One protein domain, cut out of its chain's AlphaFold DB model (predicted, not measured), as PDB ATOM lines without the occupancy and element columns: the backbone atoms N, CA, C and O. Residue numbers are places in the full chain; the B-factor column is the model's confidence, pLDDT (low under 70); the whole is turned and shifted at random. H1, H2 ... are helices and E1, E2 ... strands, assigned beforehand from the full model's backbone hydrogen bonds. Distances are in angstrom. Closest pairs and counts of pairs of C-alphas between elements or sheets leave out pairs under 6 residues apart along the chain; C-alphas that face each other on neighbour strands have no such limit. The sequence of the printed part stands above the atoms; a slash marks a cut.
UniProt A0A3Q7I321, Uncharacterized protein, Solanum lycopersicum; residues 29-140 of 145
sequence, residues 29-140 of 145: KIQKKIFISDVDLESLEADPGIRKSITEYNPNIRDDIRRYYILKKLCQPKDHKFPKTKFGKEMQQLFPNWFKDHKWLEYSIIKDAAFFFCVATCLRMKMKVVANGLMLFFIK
ATOM      1  N   LYS A  29     147.381 101.529 145.708       67.06
ATOM      2  CA  LYS A  29     147.231 102.577 144.697       67.06
ATOM      3  C   LYS A  29     146.726 103.906 145.273       67.06
ATOM      4  O   LYS A  29     147.175 104.960 144.843       67.06
ATOM      5  N   ILE A  30     145.827 103.854 146.255       70.94
ATOM      6  CA  ILE A  30     145.273 105.036 146.926       70.94
ATOM      7  C   ILE A  30     146.303 105.591 147.918       70.94
ATOM      8  O   ILE A  30     146.534 106.795 147.919       70.94
ATOM      9  N   GLN A  31     147.007 104.729 148.666       67.31
ATOM     10  CA  GLN A  31     148.105 105.166 149.543       67.31
ATOM     11  C   GLN A  31     149.227 105.851 148.756       67.31
ATOM     12  O   GLN A  31     149.681 106.921 149.143       67.31
ATOM     13  N   LYS A  32     149.630 105.277 147.612       65.06
ATOM     14  CA  LYS A  32     150.603 105.904 146.703       65.06
ATOM     15  C   LYS A  32     150.117 107.260 146.206       65.06
ATOM     16  O   LYS A  32     150.874 108.214 146.264       65.06
ATOM     17  N   LYS A  33     148.858 107.364 145.768       66.31
ATOM     18  CA  LYS A  33     148.294 108.631 145.282       66.31
ATOM     19  C   LYS A  33     148.307 109.723 146.358       66.31
ATOM     20  O   LYS A  33     148.647 110.848 146.030       66.31
ATOM     21  N   ILE A  34     147.984 109.379 147.605       65.62
ATOM     22  CA  ILE A  34     148.003 110.316 148.742       65.62
ATOM     23  C   ILE A  34     149.444 110.736 149.074       65.62
ATOM     24  O   ILE A  34     149.740 111.921 149.148       65.62
ATOM     25  N   PHE A  35     150.377 109.785 149.156       65.44
ATOM     26  CA  PHE A  35     151.795 110.100 149.370       65.44
ATOM     27  C   PHE A  35     152.395 110.959 148.247       65.44
ATOM     28  O   PHE A  35     153.264 111.784 148.503       65.44
ATOM     29  N   ILE A  36     151.961 110.757 147.000       66.12
ATOM     30  CA  ILE A  36     152.396 111.559 145.851       66.12
ATOM     31  C   ILE A  36     151.737 112.939 145.863       66.12
ATOM     32  O   ILE A  36     152.377 113.880 145.429       66.12
ATOM     33  N   SER A  37     150.499 113.092 146.345       62.44
ATOM     34  CA  SER A  37     149.911 114.428 146.517       62.44
ATOM     35  C   SER A  37     150.561 115.210 147.658       62.44
ATOM     36  O   SER A  37     150.648 116.428 147.566       62.44
ATOM     37  N   ASP A  38     151.043 114.522 148.697       63.00
ATOM     38  CA  ASP A  38     151.785 115.149 149.796       63.00
ATOM     39  C   ASP A  38     153.205 115.562 149.367       63.00
ATOM     40  O   ASP A  38     153.749 116.557 149.848       63.00
ATOM     41  N   VAL A  39     153.824 114.812 148.446       68.75
ATOM     42  CA  VAL A  39     155.058 115.233 147.774       68.75
ATOM     43  C   VAL A  39     154.679 116.180 146.647       68.75
ATOM     44  O   VAL A  39     154.390 115.736 145.543       68.75
ATOM     45  N   ASP A  40     154.717 117.483 146.909       74.75
ATOM     46  CA  ASP A  40     154.471 118.496 145.883       74.75
ATOM     47  C   ASP A  40     155.453 118.326 144.707       74.75
ATOM     48  O   ASP A  40     156.606 118.768 144.745       74.75
ATOM     49  N   LEU A  41     155.002 117.627 143.661       73.31
ATOM     50  CA  LEU A  41     155.808 117.322 142.488       73.31
ATOM     51  C   LEU A  41     156.192 118.600 141.746       73.31
ATOM     52  O   LEU A  41     157.261 118.648 141.146       73.31
ATOM     53  N   GLU A  42     155.359 119.639 141.788       71.44
ATOM     54  CA  GLU A  42     155.625 120.902 141.098       71.44
ATOM     55  C   GLU A  42     156.771 121.674 141.758       71.44
ATOM     56  O   GLU A  42     157.578 122.280 141.046       71.44
ATOM     57  N   SER A  43     156.934 121.532 143.077       76.94
ATOM     58  CA  SER A  43     158.080 122.066 143.827       76.94
ATOM     59  C   SER A  43     159.413 121.345 143.570       76.94
ATOM     60  O   SER A  43     160.463 121.810 144.019       76.94
ATOM     61  N   LEU A  44     159.418 120.204 142.862       81.25
ATOM     62  CA  LEU A  44     160.652 119.458 142.610       81.25
ATOM     63  C   LEU A  44     161.575 120.217 141.659       81.25
ATOM     64  O   LEU A  44     161.249 120.469 140.491       81.25
ATOM     65  N   GLU A  45     162.781 120.494 142.142       82.62
ATOM     66  CA  GLU A  45     163.789 121.170 141.343       82.62
ATOM     67  C   GLU A  45     164.260 120.338 140.151       82.62
ATOM     68  O   GLU A  45     164.638 119.172 140.285       82.62
ATOM     69  N   ALA A  46     164.256 120.962 138.973       78.44
ATOM     70  CA  ALA A  46     164.642 120.307 137.726       78.44
ATOM     71  C   ALA A  46     166.163 120.268 137.535       78.44
ATOM     72  O   ALA A  46     166.679 119.387 136.845       78.44
ATOM     73  N   ASP A  47     166.886 121.221 138.132       81.50
ATOM     74  CA  ASP A  47     168.330 121.331 137.963       81.50
ATOM     75  C   ASP A  47     169.032 120.096 138.579       81.50
ATOM     76  O   ASP A  47     168.936 119.860 139.790       81.50
ATOM     77  N   PRO A  48     169.798 119.308 137.795       78.06
ATOM     78  CA  PRO A  48     170.495 118.112 138.284       78.06
ATOM     79  C   PRO A  48     171.549 118.404 139.362       78.06
ATOM     80  O   PRO A  48     171.947 117.530 140.143       78.06
ATOM     81  N   GLY A  49     172.038 119.639 139.410       77.50
ATOM     82  CA  GLY A  49     172.926 120.122 140.442       77.50
ATOM     83  C   GLY A  49     172.232 120.229 141.794       77.50
ATOM     84  O   GLY A  49     172.861 119.911 142.806       77.50
ATOM     85  N   ILE A  50     170.959 120.605 141.836       80.56
ATOM     86  CA  ILE A  50     170.226 120.838 143.088       80.56
ATOM     87  C   ILE A  50     169.338 119.653 143.459       80.56
ATOM     88  O   ILE A  50     169.168 119.386 144.647       80.56
ATOM     89  N   ARG A  51     168.833 118.906 142.471       83.75
ATOM     90  CA  ARG A  51     167.924 117.785 142.719       83.75
ATOM     91  C   ARG A  51     168.516 116.769 143.697       83.75
ATOM     92  O   ARG A  51     169.707 116.431 143.638       83.75
ATOM     93  N   LYS A  52     167.649 116.241 144.560       80.31
ATOM     94  CA  LYS A  52     167.968 115.102 145.428       80.31
ATOM     95  C   LYS A  52     168.151 113.845 144.584       80.31
ATOM     96  O   LYS A  52     167.530 113.693 143.528       80.31
ATOM     97  N   SER A  53     169.014 112.936 145.034       77.94
ATOM     98  CA  SER A  53     169.167 111.642 144.365       77.94
ATOM     99  C   SER A  53     167.845 110.875 144.385       77.94
ATOM    100  O   SER A  53     167.141 110.879 145.393       77.94
ATOM    101  N   ILE A  54     167.534 110.127 143.319       81.31
ATOM    102  CA  ILE A  54     166.336 109.269 143.287       81.31
ATOM    103  C   ILE A  54     166.357 108.257 144.451       81.31
ATOM    104  O   ILE A  54     165.312 107.886 144.978       81.31
ATOM    105  N   THR A  55     167.543 107.838 144.902       80.25
ATOM    106  CA  THR A  55     167.712 106.933 146.051       80.25
ATOM    107  C   THR A  55     167.331 107.548 147.394       80.25
ATOM    108  O   THR A  55     167.047 106.801 148.323       80.25
ATOM    109  N   GLU A  56     167.333 108.875 147.521       82.56
ATOM    110  CA  GLU A  56     166.974 109.560 148.771       82.56
ATOM    111  C   GLU A  56     165.457 109.568 148.999       82.56
ATOM    112  O   GLU A  56     165.003 109.706 150.131       82.56
ATOM    113  N   TYR A  57     164.664 109.379 147.942       83.00
ATOM    114  CA  TYR A  57     163.212 109.294 148.054       83.00
ATOM    115  C   TYR A  57     162.754 107.910 148.521       83.00
ATOM    116  O   TYR A  57     163.447 106.897 148.347       83.00
ATOM    117  N   ASN A  58     161.539 107.857 149.072       82.88
ATOM    118  CA  ASN A  58     160.901 106.611 149.482       82.88
ATOM    119  C   ASN A  58     160.751 105.663 148.269       82.88
ATOM    120  O   ASN A  58     160.266 106.110 147.227       82.88
ATOM    121  N   PRO A  59     161.128 104.372 148.371       83.50
ATOM    122  CA  PRO A  59     161.045 103.405 147.273       83.50
ATOM    123  C   PRO A  59     159.709 103.389 146.522       83.50
ATOM    124  O   PRO A  59     159.706 103.210 145.307       83.50
ATOM    125  N   ASN A  60     158.599 103.639 147.219       83.19
ATOM    126  CA  ASN A  60     157.252 103.588 146.654       83.19
ATOM    127  C   ASN A  60     156.937 104.709 145.653       83.19
ATOM    128  O   ASN A  60     156.044 104.516 144.835       83.19
ATOM    129  N   ILE A  61     157.646 105.845 145.722       83.31
ATOM    130  CA  ILE A  61     157.413 107.036 144.879       83.31
ATOM    131  C   ILE A  61     158.547 107.294 143.875       83.31
ATOM    132  O   ILE A  61     158.454 108.199 143.049       83.31
ATOM    133  N   ARG A  62     159.646 106.524 143.929       84.69
ATOM    134  CA  ARG A  62     160.827 106.745 143.069       84.69
ATOM    135  C   ARG A  62     160.486 106.688 141.586       84.69
ATOM    136  O   ARG A  62     161.033 107.467 140.811       84.69
ATOM    137  N   ASP A  63     159.606 105.773 141.195       83.38
ATOM    138  CA  ASP A  63     159.200 105.611 139.797       83.38
ATOM    139  C   ASP A  63     158.372 106.789 139.297       83.38
ATOM    140  O   ASP A  63     158.565 107.235 138.167       83.38
ATOM    141  N   ASP A  64     157.509 107.342 140.140       83.12
ATOM    142  CA  ASP A  64     156.704 108.509 139.789       83.12
ATOM    143  C   ASP A  64     157.575 109.762 139.688       83.12
ATOM    144  O   ASP A  64     157.463 110.515 138.724       83.12
ATOM    145  N   ILE A  65     158.544 109.918 140.591       82.94
ATOM    146  CA  ILE A  65     159.555 110.979 140.517       82.94
ATOM    147  C   ILE A  65     160.411 110.844 139.247       82.94
ATOM    148  O   ILE A  65     160.681 111.838 138.572       82.94
ATOM    149  N   ARG A  66     160.810 109.622 138.863       82.88
ATOM    150  CA  ARG A  66     161.506 109.377 137.585       82.88
ATOM    151  C   ARG A  66     160.653 109.810 136.399       82.88
ATOM    152  O   ARG A  66     161.155 110.511 135.524       82.88
ATOM    153  N   ARG A  67     159.377 109.409 136.370       83.69
ATOM    154  CA  ARG A  67     158.429 109.797 135.314       83.69
ATOM    155  C   ARG A  67     158.271 111.312 135.253       83.69
ATOM    156  O   ARG A  67     158.331 111.869 134.162       83.69
ATOM    157  N   TYR A  68     158.143 111.970 136.400       83.44
ATOM    158  CA  TYR A  68     158.049 113.423 136.493       83.44
ATOM    159  C   TYR A  68     159.277 114.116 135.887       83.44
ATOM    160  O   TYR A  68     159.126 114.964 135.010       83.44
ATOM    161  N   TYR A  69     160.496 113.711 136.268       80.31
ATOM    162  CA  TYR A  69     161.718 114.298 135.704       80.31
ATOM    163  C   TYR A  69     161.860 114.051 134.196       80.31
ATOM    164  O   TYR A  69     162.299 114.943 133.475       80.31
ATOM    165  N   ILE A  70     161.440 112.884 133.695       78.25
ATOM    166  CA  ILE A  70     161.402 112.607 132.250       78.25
ATOM    167  C   ILE A  70     160.426 113.560 131.539       78.25
ATOM    168  O   ILE A  70     160.750 114.098 130.479       78.25
ATOM    169  N   LEU A  71     159.245 113.795 132.123       77.44
ATOM    170  CA  LEU A  71     158.217 114.673 131.553       77.44
ATOM    171  C   LEU A  71     158.623 116.152 131.562       77.44
ATOM    172  O   LEU A  71     158.345 116.858 130.593       77.44
ATOM    173  N   LYS A  72     159.326 116.614 132.605       76.12
ATOM    174  CA  LYS A  72     159.783 118.012 132.752       76.12
ATOM    175  C   LYS A  72     160.841 118.430 131.713       76.12
ATOM    176  O   LYS A  72     161.156 119.613 131.616       76.12
ATOM    177  N   LYS A  73     161.300 117.484 130.877       71.12
ATOM    178  CA  LYS A  73     162.414 117.574 129.916       71.12
ATOM    179  C   LYS A  73     163.767 117.797 130.593       71.12
ATOM    180  O   LYS A  73     163.880 118.385 131.663       71.12
ATOM    181  N   LEU A  74     164.813 117.322 129.920       70.19
ATOM    182  CA  LEU A  74     166.189 117.484 130.378       70.19
ATOM    183  C   LEU A  74     166.563 118.969 130.429       70.19
ATOM    184  O   LEU A  74     166.252 119.732 129.511       70.19
ATOM    185  N   CYS A  75     167.269 119.359 131.490       69.75
ATOM    186  CA  CYS A  75     167.790 120.712 131.659       69.75
ATOM    187  C   CYS A  75     168.949 120.949 130.671       69.75
ATOM    188  O   CYS A  75     170.121 120.732 130.984       69.75
ATOM    189  N   GLN A  76     168.600 121.328 129.438       75.88
ATOM    190  CA  GLN A  76     169.526 121.641 128.349       75.88
ATOM    191  C   GLN A  76     169.356 123.107 127.939       75.88
ATOM    192  O   GLN A  76     168.526 123.423 127.078       75.88
ATOM    193  N   PRO A  77     170.095 124.031 128.571       77.44
ATOM    194  CA  PRO A  77     169.970 125.439 128.249       77.44
ATOM    195  C   PRO A  77     170.565 125.726 126.862       77.44
ATOM    196  O   PRO A  77     171.746 125.481 126.618       77.44
ATOM    197  N   LYS A  78     169.734 126.244 125.949       73.69
ATOM    198  CA  LYS A  78     170.128 126.550 124.560       73.69
ATOM    199  C   LYS A  78     170.881 127.875 124.433       73.69
ATOM    200  O   LYS A  78     171.853 127.944 123.689       73.69
ATOM    201  N   ASP A  79     170.477 128.872 125.216       75.50
ATOM    202  CA  ASP A  79     170.994 130.246 125.134       75.50
ATOM    203  C   ASP A  79     171.930 130.604 126.302       75.50
ATOM    204  O   ASP A  79     172.197 131.774 126.582       75.50
ATOM    205  N   HIS A  80     172.440 129.600 127.021       80.19
ATOM    206  CA  HIS A  80     173.352 129.829 128.135       80.19
ATOM    207  C   HIS A  80     174.797 129.973 127.655       80.19
ATOM    208  O   HIS A  80     175.339 129.119 126.951       80.19
ATOM    209  N   LYS A  81     175.452 131.056 128.085       78.88
ATOM    210  CA  LYS A  81     176.892 131.236 127.902       78.88
ATOM    211  C   LYS A  81     177.631 130.400 128.942       78.88
ATOM    212  O   LYS A  81     177.828 130.851 130.065       78.88
ATOM    213  N   PHE A  82     178.052 129.204 128.541       79.44
ATOM    214  CA  PHE A  82     178.898 128.336 129.362       79.44
ATOM    215  C   PHE A  82     180.180 129.087 129.738       79.44
ATOM    216  O   PHE A  82     180.872 129.569 128.837       79.44
ATOM    217  N   PRO A  83     180.511 129.250 131.023       78.12
ATOM    218  CA  PRO A  83     181.736 129.925 131.411       78.12
ATOM    219  C   PRO A  83     182.953 129.077 131.031       78.12
ATOM    220  O   PRO A  83     182.890 127.856 130.874       78.12
ATOM    221  N   LYS A  84     184.088 129.754 130.847       77.88
ATOM    222  CA  LYS A  84     185.370 129.093 130.613       77.88
ATOM    223  C   LYS A  84     186.028 128.844 131.961       77.88
ATOM    224  O   LYS A  84     186.413 129.795 132.639       77.88
ATOM    225  N   THR A  85     186.174 127.587 132.342       75.00
ATOM    226  CA  THR A  85     186.846 127.186 133.577       75.00
ATOM    227  C   THR A  85     188.278 126.756 133.283       75.00
ATOM    228  O   THR A  85     188.567 126.094 132.286       75.00
ATOM    229  N   LYS A  86     189.215 127.151 134.150       71.94
ATOM    230  CA  LYS A  86     190.616 126.743 134.023       71.94
ATOM    231  C   LYS A  86     190.753 125.287 134.453       71.94
ATOM    232  O   LYS A  86     190.503 124.961 135.614       71.94
ATOM    233  N   PHE A  87     191.176 124.427 133.536       66.00
ATOM    234  CA  PHE A  87     191.441 123.027 133.823       66.00
ATOM    235  C   PHE A  87     192.880 122.671 133.442       66.00
ATOM    236  O   PHE A  87     193.255 122.604 132.272       66.00
ATOM    237  N   GLY A  88     193.719 122.461 134.459       76.12
ATOM    238  CA  GLY A  88     195.157 122.293 134.260       76.12
ATOM    239  C   GLY A  88     195.794 123.571 133.706       76.12
ATOM    240  O   GLY A  88     195.716 124.632 134.329       76.12
ATOM    241  N   LYS A  89     196.445 123.458 132.542       75.75
ATOM    242  CA  LYS A  89     197.104 124.583 131.858       75.75
ATOM    243  C   LYS A  89     196.191 125.317 130.870       75.75
ATOM    244  O   LYS A  89     196.540 126.412 130.447       75.75
ATOM    245  N   GLU A  90     195.036 124.749 130.535       69.62
ATOM    246  CA  GLU A  90     194.156 125.254 129.481       69.62
ATOM    247  C   GLU A  90     192.825 125.762 130.042       69.62
ATOM    248  O   GLU A  90     192.369 125.357 131.114       69.62
ATOM    249  N   MET A  91     192.190 126.669 129.300       72.31
ATOM    250  CA  MET A  91     190.824 127.108 129.570       72.31
ATOM    251  C   MET A  91     189.866 126.199 128.808       72.31
ATOM    252  O   MET A  91     189.965 126.082 127.588       72.31
ATOM    253  N   GLN A  92     188.935 125.577 129.518       70.56
ATOM    254  CA  GLN A  92     187.964 124.652 128.950       70.56
ATOM    255  C   GLN A  92     186.551 125.209 129.084       70.56
ATOM    256  O   GLN A  92     186.243 125.952 130.013       70.56
ATOM    257  N   GLN A  93     185.695 124.867 128.128       76.06
ATOM    258  CA  GLN A  93     184.304 125.301 128.070       76.06
ATOM    259  C   GLN A  93     183.451 124.126 127.611       76.06
ATOM    260  O   GLN A  93     183.877 123.345 126.758       76.06
ATOM    261  N   LEU A  94     182.239 124.010 128.149       74.88
ATOM    262  CA  LEU A  94     181.276 123.057 127.619       74.88
ATOM    263  C   LEU A  94     180.824 123.511 126.224       74.88
ATOM    264  O   LEU A  94     180.370 124.643 126.051       74.88
ATOM    265  N   PHE A  95     180.936 122.630 125.231       73.56
ATOM    266  CA  PHE A  95     180.491 122.926 123.874       73.56
ATOM    267  C   PHE A  95     178.990 122.635 123.727       73.56
ATOM    268  O   PHE A  95     178.586 121.483 123.884       73.56
ATOM    269  N   PRO A  96     178.150 123.620 123.349       70.94
ATOM    270  CA  PRO A  96     176.702 123.420 123.215       70.94
ATOM    271  C   PRO A  96     176.317 122.335 122.199       70.94
ATOM    272  O   PRO A  96     175.276 121.695 122.327       70.94
ATOM    273  N   ASN A  97     177.161 122.094 121.188       77.44
ATOM    274  CA  ASN A  97     176.925 121.038 120.203       77.44
ATOM    275  C   ASN A  97     176.843 119.642 120.835       77.44
ATOM    276  O   ASN A  97     176.147 118.792 120.292       77.44
ATOM    277  N   TRP A  98     177.445 119.423 122.008       75.31
ATOM    278  CA  TRP A  98     177.373 118.138 122.705       75.31
ATOM    279  C   TRP A  98     175.950 117.748 123.104       75.31
ATOM    280  O   TRP A  98     175.651 116.560 123.167       75.31
ATOM    281  N   PHE A  99     175.036 118.703 123.313       75.44
ATOM    282  CA  PHE A  99     173.634 118.371 123.592       75.44
ATOM    283  C   PHE A  99     172.924 117.721 122.397       75.44
ATOM    284  O   PHE A  99     171.942 117.004 122.593       75.44
ATOM    285  N   LYS A 100     173.412 117.941 121.165       77.00
ATOM    286  CA  LYS A 100     172.867 117.303 119.956       77.00
ATOM    287  C   LYS A 100     173.192 115.810 119.939       77.00
ATOM    288  O   LYS A 100     172.300 114.996 119.702       77.00
ATOM    289  N   ASP A 101     174.437 115.474 120.262       77.50
ATOM    290  CA  ASP A 101     174.947 114.099 120.244       77.50
ATOM    291  C   ASP A 101     174.587 113.339 121.532       77.50
ATOM    292  O   ASP A 101     174.409 112.119 121.541       77.50
ATOM    293  N   HIS A 102     174.411 114.065 122.639       74.12
ATOM    294  CA  HIS A 102     174.135 113.513 123.960       74.12
ATOM    295  C   HIS A 102     172.822 114.055 124.525       74.12
ATOM    296  O   HIS A 102     172.789 114.864 125.452       74.12
ATOM    297  N   LYS A 103     171.704 113.525 124.016       75.06
ATOM    298  CA  LYS A 103     170.340 113.845 124.491       75.06
ATOM    299  C   LYS A 103     170.098 113.553 125.982       75.06
ATOM    300  O   LYS A 103     169.104 113.998 126.533       75.06
ATOM    301  N   TRP A 104     170.983 112.786 126.611       76.12
ATOM    302  CA  TRP A 104     170.957 112.364 128.015       76.12
ATOM    303  C   TRP A 104     171.881 113.216 128.907       76.12
ATOM    304  O   TRP A 104     171.974 112.971 130.109       76.12
ATOM    305  N   LEU A 105     172.567 114.207 128.328       78.50
ATOM    306  CA  LEU A 105     173.374 115.177 129.058       78.50
ATOM    307  C   LEU A 105     172.478 116.306 129.575       78.50
ATOM    308  O   LEU A 105     171.739 116.930 128.812       78.50
ATOM    309  N   GLU A 106     172.576 116.585 130.865       81.25
ATOM    310  CA  GLU A 106     171.947 117.719 131.535       81.25
ATOM    311  C   GLU A 106     173.034 118.672 132.013       81.25
ATOM    312  O   GLU A 106     174.142 118.255 132.343       81.25
ATOM    313  N   TYR A 107     172.726 119.959 132.092       81.25
ATOM    314  CA  TYR A 107     173.662 120.948 132.597       81.25
ATOM    315  C   TYR A 107     173.060 121.722 133.758       81.25
ATOM    316  O   TYR A 107     171.963 122.260 133.656       81.25
ATOM    317  N   SER A 108     173.799 121.782 134.864       81.25
ATOM    318  CA  SER A 108     173.462 122.638 135.992       81.25
ATOM    319  C   SER A 108     174.130 123.987 135.800       81.25
ATOM    320  O   SER A 108     175.357 124.080 135.868       81.25
ATOM    321  N   ILE A 109     173.326 125.032 135.611       80.62
ATOM    322  CA  ILE A 109     173.823 126.412 135.562       80.62
ATOM    323  C   ILE A 109     174.413 126.792 136.919       80.62
ATOM    324  O   ILE A 109     175.477 127.396 136.995       80.62
ATOM    325  N   ILE A 110     173.755 126.371 137.999       80.56
ATOM    326  CA  ILE A 110     174.120 126.756 139.364       80.56
ATOM    327  C   ILE A 110     175.434 126.112 139.798       80.56
ATOM    328  O   ILE A 110     176.205 126.715 140.542       80.56
ATOM    329  N   LYS A 111     175.710 124.890 139.335       77.69
ATOM    330  CA  LYS A 111     176.968 124.192 139.638       77.69
ATOM    331  C   LYS A 111     178.024 124.310 138.553       77.69
ATOM    332  O   LYS A 111     179.092 123.735 138.757       77.69
ATOM    333  N   ASP A 112     177.725 124.995 137.452       79.12
ATOM    334  CA  ASP A 112     178.612 125.114 136.294       79.12
ATOM    335  C   ASP A 112     179.182 123.744 135.873       79.12
ATOM    336  O   ASP A 112     180.390 123.511 135.804       79.12
ATOM    337  N   ALA A 113     178.293 122.754 135.747       76.44
ATOM    338  CA  ALA A 113     178.696 121.366 135.557       76.44
ATOM    339  C   ALA A 113     177.660 120.563 134.777       76.44
ATOM    340  O   ALA A 113     176.454 120.661 135.021       76.44
ATOM    341  N   ALA A 114     178.149 119.693 133.894       78.12
ATOM    342  CA  ALA A 114     177.312 118.717 133.219       78.12
ATOM    343  C   ALA A 114     177.120 117.450 134.063       78.12
ATOM    344  O   ALA A 114     178.033 116.962 134.739       78.12
ATOM    345  N   PHE A 115     175.912 116.913 133.982       74.06
ATOM    346  CA  PHE A 115     175.443 115.704 134.632       74.06
ATOM    347  C   PHE A 115     174.848 114.769 133.583       74.06
ATOM    348  O   PHE A 115     174.321 115.207 132.565       74.06
ATOM    349  N   PHE A 116     174.896 113.469 133.848       72.62
ATOM    350  CA  PHE A 116     174.240 112.479 133.004       72.62
ATOM    351  C   PHE A 116     172.922 112.045 133.629       72.62
ATOM    352  O   PHE A 116     172.880 111.618 134.787       72.62
ATOM    353  N   PHE A 117     171.847 112.130 132.853       66.81
ATOM    354  CA  PHE A 117     170.568 111.544 133.217       66.81
ATOM    355  C   PHE A 117     170.560 110.065 132.826       66.81
ATOM    356  O   PHE A 117     170.101 109.677 131.753       66.81
ATOM    357  N   CYS A 118     171.107 109.214 133.694       59.81
ATOM    358  CA  CYS A 118     170.998 107.768 133.528       59.81
ATOM    359  C   CYS A 118     169.653 107.290 134.088       59.81
ATOM    360  O   CYS A 118     169.489 107.160 135.300       59.81
ATOM    361  N   VAL A 119     168.704 106.981 133.197       54.34
ATOM    362  CA  VAL A 119     167.375 106.444 133.557       54.34
ATOM    363  C   VAL A 119     167.483 105.097 134.297       54.34
ATOM    364  O   VAL A 119     166.631 104.778 135.124       54.34
ATOM    365  N   ALA A 120     168.548 104.327 134.044       49.25
ATOM    366  CA  ALA A 120     168.692 102.951 134.524       49.25
ATOM    367  C   ALA A 120     169.418 102.793 135.875       49.25
ATOM    368  O   ALA A 120     169.107 101.871 136.622       49.25
ATOM    369  N   THR A 121     170.360 103.669 136.239       46.16
ATOM    370  CA  THR A 121     171.167 103.480 137.459       46.16
ATOM    371  C   THR A 121     171.548 104.805 138.094       46.16
ATOM    372  O   THR A 121     172.137 105.686 137.471       46.16
ATOM    373  N   CYS A 122     171.208 104.912 139.373       49.56
ATOM    374  CA  CYS A 122     171.325 106.082 140.222       49.56
ATOM    375  C   CYS A 122     172.789 106.398 140.580       49.56
ATOM    376  O   CYS A 122     173.208 106.213 141.718       49.56
ATOM    377  N   LEU A 123     173.580 106.875 139.617       47.28
ATOM    378  CA  LEU A 123     174.933 107.368 139.860       47.28
ATOM    379  C   LEU A 123     174.991 108.852 139.509       47.28
ATOM    380  O   LEU A 123     174.841 109.247 138.354       47.28
ATOM    381  N   ARG A 124     175.227 109.694 140.519       47.34
ATOM    382  CA  ARG A 124     175.575 111.104 140.322       47.34
ATOM    383  C   ARG A 124     177.003 111.174 139.782       47.34
ATOM    384  O   ARG A 124     177.947 111.410 140.533       47.34
ATOM    385  N   MET A 125     177.149 110.927 138.489       47.81
ATOM    386  CA  MET A 125     178.428 111.010 137.798       47.81
ATOM    387  C   MET A 125     178.729 112.475 137.512       47.81
ATOM    388  O   MET A 125     177.915 113.175 136.907       47.81
ATOM    389  N   LYS A 126     179.882 112.957 137.977       53.12
ATOM    390  CA  LYS A 126     180.396 114.261 137.561       53.12
ATOM    391  C   LYS A 126     181.240 114.065 136.317       53.12
ATOM    392  O   LYS A 126     182.194 113.289 136.338       53.12
ATOM    393  N   MET A 127     180.902 114.788 135.260       48.38
ATOM    394  CA  MET A 127     181.757 114.875 134.090       48.38
ATOM    395  C   MET A 127     182.876 115.871 134.383       48.38
ATOM    396  O   MET A 127     182.608 117.006 134.784       48.38
ATOM    397  N   LYS A 128     184.127 115.455 134.199       55.69
ATOM    398  CA  LYS A 128     185.254 116.379 134.110       55.69
ATOM    399  C   LYS A 128     185.880 116.195 132.744       55.69
ATOM    400  O   LYS A 128     186.311 115.098 132.398       55.69
ATOM    401  N   VAL A 129     185.916 117.269 131.974       49.94
ATOM    402  CA  VAL A 129     186.752 117.301 130.780       49.94
ATOM    403  C   VAL A 129     188.194 117.420 131.271       49.94
ATOM    404  O   VAL A 129     188.488 118.225 132.154       49.94
ATOM    405  N   VAL A 130     189.063 116.531 130.799       45.50
ATOM    406  CA  VAL A 130     190.502 116.577 131.046       45.50
ATOM    407  C   VAL A 130     191.188 117.251 129.867       45.50
ATOM    408  O   VAL A 130     190.637 117.311 128.766       45.50
ATOM    409  N   ALA A 131     192.368 117.831 130.107       38.53
ATOM    410  CA  ALA A 131     193.235 118.355 129.055       38.53
ATOM    411  C   ALA A 131     193.298 117.362 127.879       38.53
ATOM    412  O   ALA A 131     193.407 116.155 128.102       38.53
ATOM    413  N   ASN A 132     193.194 117.887 126.654       37.12
ATOM    414  CA  ASN A 132     193.079 117.147 125.386       37.12
ATOM    415  C   ASN A 132     191.681 116.597 125.029       37.12
ATOM    416  O   ASN A 132     191.571 115.709 124.188       37.12
ATOM    417  N   GLY A 133     190.601 117.099 125.638       48.16
ATOM    418  CA  GLY A 133     189.229 116.711 125.272       48.16
ATOM    419  C   GLY A 133     188.800 115.329 125.777       48.16
ATOM    420  O   GLY A 133     187.707 114.867 125.455       48.16
ATOM    421  N   LEU A 134     189.630 114.676 126.598       41.09
ATOM    422  CA  LEU A 134     189.306 113.385 127.192       41.09
ATOM    423  C   LEU A 134     188.251 113.569 128.292       41.09
ATOM    424  O   LEU A 134     188.478 114.262 129.283       41.09
ATOM    425  N   MET A 135     187.087 112.945 128.127       51.81
ATOM    426  CA  MET A 135     186.019 112.963 129.123       51.81
ATOM    427  C   MET A 135     186.323 111.934 130.221       51.81
ATOM    428  O   MET A 135     186.307 110.732 129.965       51.81
ATOM    429  N   LEU A 136     186.572 112.390 131.453       52.72
ATOM    430  CA  LEU A 136     186.623 111.511 132.620       52.72
ATOM    431  C   LEU A 136     185.314 111.589 133.407       52.72
ATOM    432  O   LEU A 136     184.821 112.664 133.765       52.72
ATOM    433  N   PHE A 137     184.776 110.413 133.708       50.75
ATOM    434  CA  PHE A 137     183.590 110.239 134.530       50.75
ATOM    435  C   PHE A 137     184.020 109.959 135.963       50.75
ATOM    436  O   PHE A 137     184.722 108.988 136.231       50.75
ATOM    437  N   PHE A 138     183.573 110.792 136.895       46.75
ATOM    438  CA  PHE A 138     183.820 110.578 138.314       46.75
ATOM    439  C   PHE A 138     182.536 110.118 138.987       46.75
ATOM    440  O   PHE A 138     181.579 110.887 139.127       46.75
ATOM    441  N   ILE A 139     182.540 108.869 139.446       40.81
ATOM    442  CA  ILE A 139     181.595 108.390 140.452       40.81
ATOM    443  C   ILE A 139     182.084 108.974 141.774       40.81
ATOM    444  O   ILE A 139     183.267 108.859 142.075       40.81
ATOM    445  N   LYS A 140     181.227 109.613 142.570       37.47
ATOM    446  CA  LYS A 140     181.583 109.925 143.962       37.47
ATOM    447  C   LYS A 140     181.168 108.766 144.881       37.47
ATOM    448  O   LYS A 140     180.040 108.796 145.363       37.47
TER     449      LYS A 140
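This is residues 29 to 140 of the 145 residues of an uncharacterized protein of Solanum lycopersicum (UniProt A0A3Q7I321). Look for a long row of loosely joined parts: helices H1 and H2 at one end, hairpin E3-E4 near the middle with hairpin E5-E6 beside it, and the small hairpin E1-E2 at the other end. The short helix H3 sits at the side of the row. The 112 printed residues run H1 H2 E1 E2 H3 E3 E4 E5 E6, mixed in class, with under half in named elements and three antiparallel two-strand sheets. The whole is only just loose, close to compact, with a radius of gyration of the C-alphas of 16.2 A, and only just elongated, spanning 57 by 29 by 22 A.

Start at the hairpin of E5, residues 125 to 129, and E6, residues 135 to 139, antiparallel at 152 degrees; N 126 and O 138 are 2.9 A apart, within hydrogen-bond range. E4, residues 113 to 116, comes closest to E5 at the C-alphas of Phe 115 and Lys 126, 5.9 A. E4 forms an antiparallel hairpin with E3, residues 105 to 108, where N 106 and O 115 are 2.8 A apart. E1, residues 85 to 87, and E2, residues 90 to 92, form another, with N 85 and O 92 2.8 A apart. H1, residues 29 to 38, and H2, residues 62 to 71, are only just apart, closest 8.0 A; in both, every O i to N i+4 pair is within hydrogen-bond range. H3, residues 98 to 101, is too short for such a pair; its Phe 99 and Leu 105 of E3 are the closest C-alphas, 6.3 A.

Find C-alpha 29 at (147.231, 102.577, 144.697), where H1 begins its 14.3 A; H2 measures 14.2 A. E5 measures 12.6 A, and E6 runs 13.0 A to C-alpha 139 at (181.595, 108.390, 140.452).

The C-alphas of Ile 30 and Lys 89 are farthest apart, 57.4 A. The printed part has no cut; the links H1 to H2 and H2 to E1 are long. Mean pLDDT of the printed part is 70.3, and residues 117 to 140 are among those under 70.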